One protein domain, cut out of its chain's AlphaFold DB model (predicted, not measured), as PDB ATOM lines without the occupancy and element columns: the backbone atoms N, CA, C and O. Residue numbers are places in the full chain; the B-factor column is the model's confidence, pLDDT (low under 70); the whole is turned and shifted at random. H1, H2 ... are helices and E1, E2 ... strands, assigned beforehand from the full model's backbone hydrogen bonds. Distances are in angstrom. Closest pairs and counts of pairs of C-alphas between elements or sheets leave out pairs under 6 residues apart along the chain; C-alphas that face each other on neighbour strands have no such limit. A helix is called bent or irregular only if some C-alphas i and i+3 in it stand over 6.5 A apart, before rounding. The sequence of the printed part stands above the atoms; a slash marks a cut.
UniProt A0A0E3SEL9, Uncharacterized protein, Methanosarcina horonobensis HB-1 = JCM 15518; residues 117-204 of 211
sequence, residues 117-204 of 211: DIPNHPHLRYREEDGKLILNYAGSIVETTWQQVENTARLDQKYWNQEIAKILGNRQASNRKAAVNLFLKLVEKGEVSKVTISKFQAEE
ATOM      1  N   ASP A 117      -8.825 -24.431 -21.137       87.19
ATOM      2  CA  ASP A 117      -7.436 -24.080 -20.871       87.19
ATOM      3  C   ASP A 117      -6.647 -25.325 -20.456       87.19
ATOM      4  O   ASP A 117      -7.124 -26.154 -19.679       87.19
ATOM      5  N   ILE A 118      -5.426 -25.463 -20.972       86.62
ATOM      6  CA  ILE A 118      -4.549 -26.574 -20.607       86.62
ATOM      7  C   ILE A 118      -3.624 -26.125 -19.465       86.62
ATOM      8  O   ILE A 118      -2.878 -25.151 -19.636       86.62
ATOM      9  N   PRO A 119      -3.614 -26.835 -18.320       75.81
ATOM     10  CA  PRO A 119      -2.671 -26.566 -17.241       75.81
ATOM     11  C   PRO A 119      -1.225 -26.566 -17.760       75.81
ATOM     12  O   PRO A 119      -0.861 -27.373 -18.607       75.81
ATOM     13  N   ASN A 120      -0.392 -25.645 -17.269       83.81
ATOM     14  CA  ASN A 120       1.016 -25.472 -17.675       83.81
ATOM     15  C   ASN A 120       1.259 -24.992 -19.123       83.81
ATOM     16  O   ASN A 120       2.403 -24.714 -19.485       83.81
ATOM     17  N   HIS A 121       0.212 -24.816 -19.936       86.12
ATOM     18  CA  HIS A 121       0.318 -24.319 -21.310       86.12
ATOM     19  C   HIS A 121      -0.631 -23.130 -21.550       86.12
ATOM     20  O   HIS A 121      -1.622 -23.267 -22.262       86.12
ATOM     21  N   PRO A 122      -0.316 -21.921 -21.039       85.00
ATOM     22  CA  PRO A 122      -1.235 -20.770 -21.044       85.00
ATOM     23  C   PRO A 122      -1.630 -20.282 -22.447       85.00
ATOM     24  O   PRO A 122      -2.648 -19.612 -22.627       85.00
ATOM     25  N   HIS A 123      -0.814 -20.612 -23.447       88.88
ATOM     26  CA  HIS A 123      -1.040 -20.245 -24.839       88.88
ATOM     27  C   HIS A 123      -1.774 -21.312 -25.641       88.88
ATOM     28  O   HIS A 123      -2.122 -21.017 -26.780       88.88
ATOM     29  N   LEU A 124      -1.984 -22.516 -25.093       91.81
ATOM     30  CA  LEU A 124      -2.667 -23.616 -25.762       91.81
ATOM     31  C   LEU A 124      -4.026 -23.852 -25.108       91.81
ATOM     32  O   LEU A 124      -4.125 -24.169 -23.927       91.81
ATOM     33  N   ARG A 125      -5.074 -23.712 -25.910       92.38
ATOM     34  CA  ARG A 125      -6.457 -23.948 -25.502       92.38
ATOM     35  C   ARG A 125      -7.136 -24.791 -26.554       92.38
ATOM     36  O   ARG A 125      -6.757 -24.736 -27.726       92.38
ATOM     37  N   TYR A 126      -8.147 -25.545 -26.164       93.12
ATOM     38  CA  TYR A 126      -8.900 -26.344 -27.116       93.12
ATOM     39  C   TYR A 126     -10.390 -26.323 -26.816       93.12
ATOM     40  O   TYR A 126     -10.817 -25.946 -25.730       93.12
ATOM     41  N   ARG A 127     -11.193 -26.691 -27.804       91.06
ATOM     42  CA  ARG A 127     -12.628 -26.923 -27.647       91.06
ATOM     43  C   ARG A 127     -13.090 -27.958 -28.655       91.06
ATOM     44  O   ARG A 127     -12.430 -28.162 -29.675       91.06
ATOM     45  N   GLU A 128     -14.225 -28.573 -28.374       90.00
ATOM     46  CA  GLU A 128     -14.898 -29.473 -29.301       90.00
ATOM     47  C   GLU A 128     -16.166 -28.800 -29.823       90.00
ATOM     48  O   GLU A 128     -16.959 -28.269 -29.049       90.00
ATOM     49  N   GLU A 129     -16.319 -28.756 -31.142       87.00
ATOM     50  CA  GLU A 129     -17.455 -28.131 -31.824       87.00
ATOM     51  C   GLU A 129     -17.800 -28.996 -33.040       87.00
ATOM     52  O   GLU A 129     -16.924 -29.299 -33.849       87.00
ATOM     53  N   ASP A 130     -19.050 -29.454 -33.139       84.94
ATOM     54  CA  ASP A 130     -19.549 -30.277 -34.253       84.94
ATOM     55  C   ASP A 130     -18.685 -31.522 -34.569       84.94
ATOM     56  O   ASP A 130     -18.433 -31.861 -35.727       84.94
ATOM     57  N   GLY A 131     -18.172 -32.197 -33.530       84.69
ATOM     58  CA  GLY A 131     -17.300 -33.373 -33.672       84.69
ATOM     59  C   GLY A 131     -15.882 -33.062 -34.173       84.69
ATOM     60  O   GLY A 131     -15.104 -33.976 -34.465       84.69
ATOM     61  N   LYS A 132     -15.525 -31.777 -34.270       91.69
ATOM     62  CA  LYS A 132     -14.170 -31.308 -34.552       91.69
ATOM     63  C   LYS A 132     -13.488 -30.859 -33.275       91.69
ATOM     64  O   LYS A 132     -14.075 -30.203 -32.422       91.69
ATOM     65  N   LEU A 133     -12.196 -31.134 -33.213       92.94
ATOM     66  CA  LEU A 133     -11.301 -30.601 -32.205       92.94
ATOM     67  C   LEU A 133     -10.669 -29.315 -32.742       92.94
ATOM     68  O   LEU A 133      -9.952 -29.329 -33.745       92.94
ATOM     69  N   ILE A 134     -10.929 -28.203 -32.068       94.00
ATOM     70  CA  ILE A 134     -10.384 -26.894 -32.414       94.00
ATOM     71  C   ILE A 134      -9.291 -26.553 -31.412       94.00
ATOM     72  O   ILE A 134      -9.558 -26.397 -30.224       94.00
ATOM     73  N   LEU A 135      -8.065 -26.400 -31.902       94.12
ATOM     74  CA  LEU A 135      -6.903 -26.001 -31.118       94.12
ATOM     75  C   LEU A 135      -6.601 -24.526 -31.376       94.12
ATOM     76  O   LEU A 135      -6.541 -24.090 -32.525       94.12
ATOM     77  N   ASN A 136      -6.365 -23.766 -30.315       93.50
ATOM     78  CA  ASN A 136      -5.869 -22.400 -30.375       93.50
ATOM     79  C   ASN A 136      -4.504 -22.341 -29.699       93.50
ATOM     80  O   ASN A 136      -4.389 -22.627 -28.510       93.50
ATOM     81  N   TYR A 137      -3.485 -21.957 -30.464       93.56
ATOM     82  CA  TYR A 137      -2.152 -21.699 -29.945       93.56
ATOM     83  C   TYR A 137      -1.702 -20.283 -30.281       93.56
ATOM     84  O   TYR A 137      -1.509 -19.956 -31.456       93.56
ATOM     85  N   ALA A 138      -1.531 -19.445 -29.254       88.06
ATOM     86  CA  ALA A 138      -1.101 -18.048 -29.391       88.06
ATOM     87  C   ALA A 138      -1.910 -17.258 -30.450       88.06
ATOM     88  O   ALA A 138      -1.351 -16.513 -31.254       88.06
ATOM     89  N   GLY A 139      -3.232 -17.464 -30.494       87.56
ATOM     90  CA  GLY A 139      -4.140 -16.815 -31.450       87.56
ATOM     91  C   GLY A 139      -4.244 -17.513 -32.809       87.56
ATOM     92  O   GLY A 139      -5.036 -17.102 -33.656       87.56
ATOM     93  N   SER A 140      -3.482 -18.585 -33.038       91.06
ATOM     94  CA  SER A 140      -3.566 -19.387 -34.255       91.06
ATOM     95  C   SER A 140      -4.504 -20.572 -34.068       91.06
ATOM     96  O   SER A 140      -4.280 -21.415 -33.203       91.06
ATOM     97  N   ILE A 141      -5.531 -20.650 -34.914       92.50
ATOM     98  CA  ILE A 141      -6.534 -21.715 -34.866       92.50
ATOM     99  C   ILE A 141      -6.170 -22.841 -35.839       92.50
ATOM    100  O   ILE A 141      -5.797 -22.586 -36.996       92.50
ATOM    101  N   VAL A 142      -6.305 -24.077 -35.358       94.19
ATOM    102  CA  VAL A 142      -6.224 -25.328 -36.115       94.19
ATOM    103  C   VAL A 142      -7.491 -26.133 -35.864       94.19
ATOM    104  O   VAL A 142      -7.908 -26.293 -34.722       94.19
ATOM    105  N   GLU A 143      -8.081 -26.659 -36.930       93.44
ATOM    106  CA  GLU A 143      -9.186 -27.614 -36.856       93.44
ATOM    107  C   GLU A 143      -8.648 -29.013 -37.160       93.44
ATOM    108  O   GLU A 143      -7.918 -29.203 -38.132       93.44
ATOM    109  N   THR A 144      -9.001 -29.984 -36.329       92.88
ATOM    110  CA  THR A 144      -8.656 -31.401 -36.486       92.88
ATOM    111  C   THR A 144      -9.752 -32.264 -35.852       92.88
ATOM    112  O   THR A 144     -10.852 -31.780 -35.584       92.88
ATOM    113  N   THR A 145      -9.498 -33.549 -35.626       93.38
ATOM    114  CA  THR A 145     -10.406 -34.459 -34.924       93.38
ATOM    115  C   THR A 145      -9.655 -35.239 -33.855       93.38
ATOM    116  O   THR A 145      -8.461 -35.511 -33.991       93.38
ATOM    117  N   TRP A 146     -10.370 -35.662 -32.808       91.94
ATOM    118  CA  TRP A 146      -9.819 -36.560 -31.787       91.94
ATOM    119  C   TRP A 146      -9.203 -37.812 -32.393       91.94
ATOM    120  O   TRP A 146      -8.091 -38.180 -32.037       91.94
ATOM    121  N   GLN A 147      -9.876 -38.412 -33.374       91.62
ATOM    122  CA  GLN A 147      -9.387 -39.615 -34.038       91.62
ATOM    123  C   GLN A 147      -8.028 -39.390 -34.718       91.62
ATOM    124  O   GLN A 147      -7.145 -40.235 -34.610       91.62
ATOM    125  N   GLN A 148      -7.834 -38.258 -35.403       91.88
ATOM    126  CA  GLN A 148      -6.549 -37.938 -36.035       91.88
ATOM    127  C   GLN A 148      -5.440 -37.749 -34.998       91.88
ATOM    128  O   GLN A 148      -4.340 -38.275 -35.170       91.88
ATOM    129  N   VAL A 149      -5.734 -37.026 -33.917       92.81
ATOM    130  CA  VAL A 149      -4.772 -36.766 -32.843       92.81
ATOM    131  C   VAL A 149      -4.407 -38.054 -32.107       92.81
ATOM    132  O   VAL A 149      -3.227 -38.348 -31.967       92.81
ATOM    133  N   GLU A 150      -5.384 -38.863 -31.701       91.56
ATOM    134  CA  GLU A 150      -5.152 -40.133 -31.003       91.56
ATOM    135  C   GLU A 150      -4.386 -41.133 -31.872       91.56
ATOM    136  O   GLU A 150      -3.445 -41.768 -31.400       91.56
ATOM    137  N   ASN A 151      -4.738 -41.247 -33.157       92.06
ATOM    138  CA  ASN A 151      -4.001 -42.100 -34.088       92.06
ATOM    139  C   ASN A 151      -2.549 -41.640 -34.227       92.06
ATOM    140  O   ASN A 151      -1.650 -42.475 -34.247       92.06
ATOM    141  N   THR A 152      -2.314 -40.327 -34.287       92.75
ATOM    142  CA  THR A 152      -0.960 -39.774 -34.397       92.75
ATOM    143  C   THR A 152      -0.167 -39.959 -33.104       92.75
ATOM    144  O   THR A 152       1.001 -40.330 -33.164       92.75
ATOM    145  N   ALA A 153      -0.793 -39.765 -31.942       91.31
ATOM    146  CA  ALA A 153      -0.154 -39.928 -30.635       91.31
ATOM    147  C   ALA A 153       0.279 -41.379 -30.362       91.31
ATOM    148  O   ALA A 153       1.211 -41.604 -29.601       91.31
ATOM    149  N   ARG A 154      -0.365 -42.367 -31.002       91.94
ATOM    150  CA  ARG A 154       0.028 -43.788 -30.939       91.94
ATOM    151  C   ARG A 154       1.234 -44.140 -31.816       91.94
ATOM    152  O   ARG A 154       1.776 -45.232 -31.672       91.94
ATOM    153  N   LEU A 155       1.613 -43.277 -32.759       92.25
ATOM    154  CA  LEU A 155       2.775 -43.494 -33.621       92.25
ATOM    155  C   LEU A 155       4.060 -43.047 -32.924       92.25
ATOM    156  O   LEU A 155       4.043 -42.132 -32.105       92.25
ATOM    157  N   ASP A 156       5.195 -43.609 -33.346       90.50
ATOM    158  CA  ASP A 156       6.501 -43.109 -32.918       90.50
ATOM    159  C   ASP A 156       6.682 -41.628 -33.289       90.50
ATOM    160  O   ASP A 156       6.364 -41.197 -34.406       90.50
ATOM    161  N   GLN A 157       7.339 -40.872 -32.406       89.81
ATOM    162  CA  GLN A 157       7.582 -39.434 -32.568       89.81
ATOM    163  C   GLN A 157       8.306 -39.060 -33.879       89.81
ATOM    164  O   GLN A 157       8.113 -37.963 -34.410       89.81
ATOM    165  N   LYS A 158       9.090 -39.983 -34.461       91.69
ATOM    166  CA  LYS A 158       9.737 -39.803 -35.778       91.69
ATOM    167  C   LYS A 158       8.735 -39.560 -36.916       91.69
ATOM    168  O   LYS A 158       9.067 -38.851 -37.864       91.69
ATOM    169  N   TYR A 159       7.518 -40.103 -36.823       92.81
ATOM    170  CA  TYR A 159       6.486 -39.980 -37.860       92.81
ATOM    171  C   TYR A 159       5.535 -38.805 -37.628       92.81
ATOM    172  O   TYR A 159       4.836 -38.390 -38.553       92.81
ATOM    173  N   TRP A 160       5.543 -38.202 -36.436       92.88
ATOM    174  CA  TRP A 160       4.616 -37.124 -36.090       92.88
ATOM    175  C   TRP A 160       4.714 -35.938 -37.037       92.88
ATOM    176  O   TRP A 160       3.700 -35.374 -37.420       92.88
ATOM    177  N   ASN A 161       5.918 -35.567 -37.474       92.31
ATOM    178  CA  ASN A 161       6.082 -34.449 -38.403       92.31
ATOM    179  C   ASN A 161       5.314 -34.651 -39.720       92.31
ATOM    180  O   ASN A 161       4.804 -33.675 -40.271       92.31
ATOM    181  N   GLN A 162       5.226 -35.890 -40.211       92.75
ATOM    182  CA  GLN A 162       4.505 -36.212 -41.442       92.75
ATOM    183  C   GLN A 162       2.992 -36.180 -41.216       92.75
ATOM    184  O   GLN A 162       2.272 -35.578 -42.008       92.75
ATOM    185  N   GLU A 163       2.508 -36.753 -40.112       93.50
ATOM    186  CA  GLU A 163       1.078 -36.730 -39.778       93.50
ATOM    187  C   GLU A 163       0.577 -35.324 -39.430       93.50
ATOM    188  O   GLU A 163      -0.477 -34.904 -39.902       93.50
ATOM    189  N   ILE A 164       1.368 -34.525 -38.711       92.50
ATOM    190  CA  ILE A 164       1.047 -33.118 -38.446       92.50
ATOM    191  C   ILE A 164       0.935 -32.346 -39.765       92.50
ATOM    192  O   ILE A 164       0.018 -31.544 -39.930       92.50
ATOM    193  N   ALA A 165       1.826 -32.591 -40.731       92.06
ATOM    194  CA  ALA A 165       1.724 -31.957 -42.043       92.06
ATOM    195  C   ALA A 165       0.426 -32.346 -42.774       92.06
ATOM    196  O   ALA A 165      -0.178 -31.490 -43.419       92.06
ATOM    197  N   LYS A 166      -0.046 -33.593 -42.626       93.00
ATOM    198  CA  LYS A 166      -1.343 -34.035 -43.169       93.00
ATOM    199  C   LYS A 166      -2.522 -33.338 -42.487       93.00
ATOM    200  O   LYS A 166      -3.419 -32.880 -43.187       93.00
ATOM    201  N   ILE A 167      -2.500 -33.203 -41.159       91.31
ATOM    202  CA  ILE A 167      -3.536 -32.488 -40.391       91.31
ATOM    203  C   ILE A 167      -3.607 -31.014 -40.814       91.31
ATOM    204  O   ILE A 167      -4.687 -30.459 -40.993       91.31
ATOM    205  N   LEU A 168      -2.453 -30.368 -40.997       91.75
ATOM    206  CA  LEU A 168      -2.387 -28.951 -41.354       91.75
ATOM    207  C   LEU A 168      -2.663 -28.676 -42.839       91.75
ATOM    208  O   LEU A 168      -3.039 -27.554 -43.190       91.75
ATOM    209  N   GLY A 169      -2.450 -29.656 -43.720       90.00
ATOM    210  CA  GLY A 169      -2.582 -29.501 -45.167       90.00
ATOM    211  C   GLY A 169      -1.772 -28.310 -45.690       90.00
ATOM    212  O   GLY A 169      -0.572 -28.189 -45.436       90.00
ATOM    213  N   ASN A 170      -2.447 -27.380 -46.370       87.00
ATOM    214  CA  ASN A 170      -1.835 -26.172 -46.942       87.00
ATOM    215  C   ASN A 170      -1.541 -25.074 -45.898       87.00
ATOM    216  O   ASN A 170      -0.971 -24.035 -46.221       87.00
ATOM    217  N   ARG A 171      -1.956 -25.257 -44.640       82.56
ATOM    218  CA  ARG A 171      -1.923 -24.240 -43.577       82.56
ATOM    219  C   ARG A 171      -0.771 -24.480 -42.590       82.56
ATOM    220  O   ARG A 171      -0.982 -24.504 -41.380       82.56
ATOM    221  N   GLN A 172       0.456 -24.593 -43.095       83.12
ATOM    222  CA  GLN A 172       1.648 -24.998 -42.325       83.12
ATOM    223  C   GLN A 172       2.351 -23.867 -41.549       83.12
ATOM    224  O   GLN A 172       3.576 -23.811 -41.480       83.12
ATOM    225  N   ALA A 173       1.596 -22.949 -40.946       88.00
ATOM    226  CA  ALA A 173       2.202 -21.925 -40.094       88.00
ATOM    227  C   ALA A 173       2.910 -22.567 -38.883       88.00
ATOM    228  O   ALA A 173       2.404 -23.532 -38.303       88.00
ATOM    229  N   SER A 174       4.046 -22.003 -38.462       89.38
ATOM    230  CA  SER A 174       4.850 -22.508 -37.334       89.38
ATOM    231  C   SER A 174       4.028 -22.670 -36.052       89.38
ATOM    232  O   SER A 174       4.081 -23.723 -35.419       89.38
ATOM    233  N   ASN A 175       3.189 -21.684 -35.725       92.38
ATOM    234  CA  ASN A 175       2.307 -21.720 -34.553       92.38
ATOM    235  C   ASN A 175       1.284 -22.857 -34.628       92.38
ATOM    236  O   ASN A 175       1.021 -23.516 -33.629       92.38
ATOM    237  N   ARG A 176       0.745 -23.138 -35.821       90.88
ATOM    238  CA  ARG A 176      -0.200 -24.244 -36.029       90.88
ATOM    239  C   ARG A 176       0.482 -25.599 -35.859       90.88
ATOM    240  O   ARG A 176      -0.067 -26.489 -35.220       90.88
ATOM    241  N   LYS A 177       1.707 -25.737 -36.370       92.50
ATOM    242  CA  LYS A 177       2.531 -26.935 -36.161       92.50
ATOM    243  C   LYS A 177       2.868 -27.141 -34.687       92.50
ATOM    244  O   LYS A 177       2.766 -28.264 -34.197       92.50
ATOM    245  N   ALA A 178       3.223 -26.070 -33.980       91.38
ATOM    246  CA  ALA A 178       3.468 -26.110 -32.545       91.38
ATOM    247  C   ALA A 178       2.207 -26.512 -31.765       91.38
ATOM    248  O   ALA A 178       2.314 -27.359 -30.884       91.38
ATOM    249  N   ALA A 179       1.033 -25.988 -32.138       92.94
ATOM    250  CA  ALA A 179      -0.248 -26.336 -31.524       92.94
ATOM    251  C   ALA A 179      -0.487 -27.847 -31.536       92.94
ATOM    252  O   ALA A 179      -0.667 -28.456 -30.486       92.94
ATOM    253  N   VAL A 180      -0.424 -28.457 -32.725       93.94
ATOM    254  CA  VAL A 180      -0.683 -29.893 -32.892       93.94
ATOM    255  C   VAL A 180       0.402 -30.719 -32.201       93.94
ATOM    256  O   VAL A 180       0.080 -31.665 -31.496       93.94
ATOM    257  N   ASN A 181       1.680 -30.350 -32.334       94.00
ATOM    258  CA  ASN A 181       2.777 -31.085 -31.700       94.00
ATOM    259  C   ASN A 181       2.684 -31.066 -30.165       94.00
ATOM    260  O   ASN A 181       2.811 -32.102 -29.523       94.00
ATOM    261  N   LEU A 182       2.447 -29.896 -29.566       93.06
ATOM    262  CA  LEU A 182       2.280 -29.776 -28.116       93.06
ATOM    263  C   LEU A 182       1.060 -30.557 -27.641       93.06
ATOM    264  O   LEU A 182       1.160 -31.302 -26.671       93.06
ATOM    265  N   PHE A 183      -0.058 -30.440 -28.355       93.62
ATOM    266  CA  PHE A 183      -1.272 -31.169 -28.018       93.62
ATOM    267  C   PHE A 183      -1.072 -32.690 -28.092       93.62
ATOM    268  O   PHE A 183      -1.474 -33.402 -27.180       93.62
ATOM    269  N   LEU A 184      -0.360 -33.191 -29.107       94.06
ATOM    270  CA  LEU A 184      -0.004 -34.609 -29.216       94.06
ATOM    271  C   LEU A 184       0.839 -35.099 -28.036       94.06
ATOM    272  O   LEU A 184       0.545 -36.159 -27.495       94.06
ATOM    273  N   LYS A 185       1.831 -34.318 -27.587       92.62
ATOM    274  CA  LYS A 185       2.632 -34.666 -26.396       92.62
ATOM    275  C   LYS A 185       1.781 -34.756 -25.135       92.62
ATOM    276  O   LYS A 185       2.042 -35.592 -24.280       92.62
ATOM    277  N   LEU A 186       0.786 -33.884 -25.000       91.25
ATOM    278  CA  LEU A 186      -0.117 -33.889 -23.850       91.25
ATOM    279  C   LEU A 186      -1.042 -35.106 -23.858       91.25
ATOM    280  O   LEU A 186      -1.285 -35.698 -22.808       91.25
ATOM    281  N   VAL A 187      -1.506 -35.505 -25.042       91.19
ATOM    282  CA  VAL A 187      -2.290 -36.732 -25.227       91.19
ATOM    283  C   VAL A 187      -1.436 -37.975 -24.965       91.19
ATOM    284  O   VAL A 187      -1.874 -38.866 -24.246       91.19
ATOM    285  N   GLU A 188      -0.201 -38.020 -25.471       90.38
ATOM    286  CA  GLU A 188       0.754 -39.115 -25.231       90.38
ATOM    287  C   GLU A 188       1.053 -39.302 -23.734       90.38
ATOM    288  O   GLU A 188       1.086 -40.425 -23.237       90.38
ATOM    289  N   LYS A 189       1.207 -38.199 -22.991       87.94
ATOM    290  CA  LYS A 189       1.401 -38.216 -21.533       87.94
ATOM    291  C   LYS A 189       0.134 -38.530 -20.732       87.94
ATOM    292  O   LYS A 189       0.222 -38.709 -19.520       87.94
ATOM    293  N   GLY A 190      -1.037 -38.558 -21.373       83.38
ATOM    294  CA  GLY A 190      -2.328 -38.759 -20.714       83.38
ATOM    295  C   GLY A 190      -2.842 -37.550 -19.922       83.38
ATOM    296  O   GLY A 190      -3.817 -37.682 -19.188       83.38
ATOM    297  N   GLU A 191      -2.226 -36.373 -20.071       83.75
ATOM    298  CA  GLU A 191      -2.684 -35.129 -19.428       83.75
ATOM    299  C   GLU A 191      -4.005 -34.641 -20.040       83.75
ATOM    300  O   GLU A 191      -4.843 -34.041 -19.365       83.75
ATOM    301  N   VAL A 192      -4.209 -34.935 -21.324       81.81
ATOM    302  CA  VAL A 192      -5.425 -34.609 -22.065       81.81
ATOM    303  C   VAL A 192      -5.974 -35.886 -22.691       81.81
ATOM    304  O   VAL A 192      -5.278 -36.580 -23.426       81.81
ATOM    305  N   SER A 193      -7.241 -36.194 -22.425       78.00
ATOM    306  CA  SER A 193      -7.933 -37.335 -23.024       78.00
ATOM    307  C   SER A 193      -9.370 -36.967 -23.364       78.00
ATOM    308  O   SER A 193      -9.961 -36.095 -22.721       78.00
ATOM    309  N   LYS A 194      -9.964 -37.686 -24.321       70.19
ATOM    310  CA  LYS A 194     -11.377 -37.524 -24.677       70.19
ATOM    311  C   LYS A 194     -12.315 -37.691 -23.468       70.19
ATOM    312  O   LYS A 194     -13.331 -37.015 -23.371       70.19
ATOM    313  N   VAL A 195     -11.944 -38.545 -22.511       58.78
ATOM    314  CA  VAL A 195     -12.734 -38.838 -21.299       58.78
ATOM    315  C   VAL A 195     -12.702 -37.679 -20.297       58.78
ATOM    316  O   VAL A 195     -13.671 -37.457 -19.573       58.78
ATOM    317  N   THR A 196     -11.616 -36.904 -20.271       56.19
ATOM    318  CA  THR A 196     -11.478 -35.742 -19.384       56.19
ATOM    319  C   THR A 196     -12.480 -34.636 -19.744       56.19
ATOM    320  O   THR A 196     -12.919 -33.905 -18.868       56.19
ATOM    321  N   ILE A 197     -12.901 -34.551 -21.009       55.53
ATOM    322  CA  ILE A 197     -13.791 -33.498 -21.533       55.53
ATOM    323  C   ILE A 197     -15.247 -33.759 -21.156       55.53
ATOM    324  O   ILE A 197     -15.960 -32.838 -20.767       55.53
ATOM    325  N   SER A 198     -15.672 -35.024 -21.190       52.34
ATOM    326  CA  SER A 198     -17.034 -35.408 -20.812       52.34
ATOM    327  C   SER A 198     -17.343 -35.128 -19.340       52.34
ATOM    328  O   SER A 198     -18.497 -34.887 -19.014       52.34
ATOM    329  N   LYS A 199     -16.338 -35.105 -18.451       47.28
ATOM    330  CA  LYS A 199     -16.543 -34.737 -17.040       47.28
ATOM    331  C   LYS A 199     -16.866 -33.254 -16.847       47.28
ATOM    332  O   LYS A 199     -17.714 -32.945 -16.026       47.28
ATOM    333  N   PHE A 200     -16.251 -32.363 -17.625       49.06
ATOM    334  CA  PHE A 200     -16.536 -30.926 -17.543       49.06
ATOM    335  C   PHE A 200     -17.867 -30.543 -18.197       49.06
ATOM    336  O   PHE A 200     -18.477 -29.567 -17.787       49.06
ATOM    337  N   GLN A 201     -18.333 -31.313 -19.187       50.34
ATOM    338  CA  GLN A 201     -19.660 -31.113 -19.783       50.34
ATOM    339  C   GLN A 201     -20.785 -31.731 -18.935       50.34
ATOM    340  O   GLN A 201     -21.862 -31.155 -18.847       50.34
ATOM    341  N   ALA A 202     -20.543 -32.866 -18.268       49.69
ATOM    342  CA  ALA A 202     -21.560 -33.535 -17.451       49.69
ATOM    343  C   ALA A 202     -21.911 -32.790 -16.147       49.69
ATOM    344  O   ALA A 202     -23.026 -32.937 -15.659       49.69
ATOM    345  N   GLU A 203     -21.003 -31.983 -15.583       46.97
ATOM    346  CA  GLU A 203     -21.308 -31.156 -14.401       46.97
ATOM    347  C   GLU A 203     -22.204 -29.937 -14.723       46.97
ATOM    348  O   GLU A 203     -22.850 -29.400 -13.822       46.97
ATOM    349  N   GLU A 204     -22.303 -29.512 -15.990       49.53
ATOM    350  CA  GLU A 204     -23.209 -28.424 -16.401       49.53
ATOM    351  C   GLU A 204     -24.645 -28.902 -16.679       49.53
ATOM    352  O   GLU A 204     -25.583 -28.143 -16.442       49.53
TER     353      GLU A 204
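AT A GLANCE: This is residues 117 to 204 of the 211 residues of an uncharacterized protein of Methanosarcina horonobensis HB-1 = JCM 15518 (UniProt A0A0E3SEL9). Look for a small, twisted three-stranded sheet with the long helix H3 laid across one face; H1 and H2, a helical hairpin, pack on H3, and H4 leads away as a tail whose residues 198 to 204 stick out. The 88 printed residues hold, in order, E1, E2, E3, H1, H2, H3 and H4; the sheet, in the order E1 E2 E3, is antiparallel throughout, and the class is mixed, helices and strands. The whole is compact, with a radius of gyration of the C-alphas of 12.5 A and spans of 37 by 27 by 27 A.

HOW THE PARTS SIT: Begin with E1, residues 121 to 129, which bends by 52 degrees at residue 124. E2, residues 132 to 137, forms a hairpin with it, antiparallel at 160 degrees; N 127 and O 134 are 2.9 A apart, within hydrogen-bond range. E3, residues 140 to 144, makes a second hairpin with E2, at 156 degrees, with N 135 and O 142 at 2.8 A. The three form a meander, each strand the antiparallel neighbour of the one before, and the sheet is twisted, its C-alphas up to 4.4 A off the best plane. Next come H1, residues 146 to 153, and H2, residues 157 to 168, which touch as a helical hairpin at a shallow tilt of 29 degrees, opposite ways; their closest C-alphas, of Thr 152 and Trp 160, are 6.4 A apart. H2 only grazes the sheet, with its residues 167 to 168. H3, residues 174 to 188, is on the sheet at a height of 8.2 A, and its closest C-alpha to E2 is that of Ala 179, 5.3 A from Tyr 137. H1 and H3 make two layers with the sheet, helices on one face. H3 touches H1 about perpendicular, at 82 degrees, with C-alphas of Ala 153 and Leu 184 closest at 5.5 A. With residues 176 to 181 alone it touches H2, at a steep tilt of 53 degrees, opposite ways; the closest C-alphas, of Ile 164 and Val 180, are 6.7 A apart. H4, residues 194 to 204, is apart from H2 and H3 and not on the sheet; it is close to H1 but not clearly touching, with the C-alphas of Trp 146 and Lys 194 closest at 7.3 A. In H1 and H3 every O i to N i+4 pair is within hydrogen-bond range, in H2 6 of 8, and in H4 3 of 7, beside 3 of 8 O i to N i+3 pairs.

IN THESE COORDINATES: Find C-alpha 121 at (0.318, -24.319, -21.310); from there E1 runs 21.0 A to residue 129. E2 covers 16.1 A, E3 13.2 A and H1 10.3 A. H2 covers 16.9 A and is irregular, but only just: C-alphas 158 and 161 are 7.0 A apart. Find C-alpha 174 at (4.850, -22.508, -37.334), where H3 begins its 21.0 A. H4 runs 17.1 A to C-alpha 204 at (-23.209, -28.424, -16.401).

THE WHOLE: The two C-alphas farthest apart, of Lys 158 and Glu 204, are 39.9 A apart. The printed part has no cut, and its six links between elements are tight. The mean pLDDT of the printed part is 85.6; look at residues 195 to 204 for values under 70.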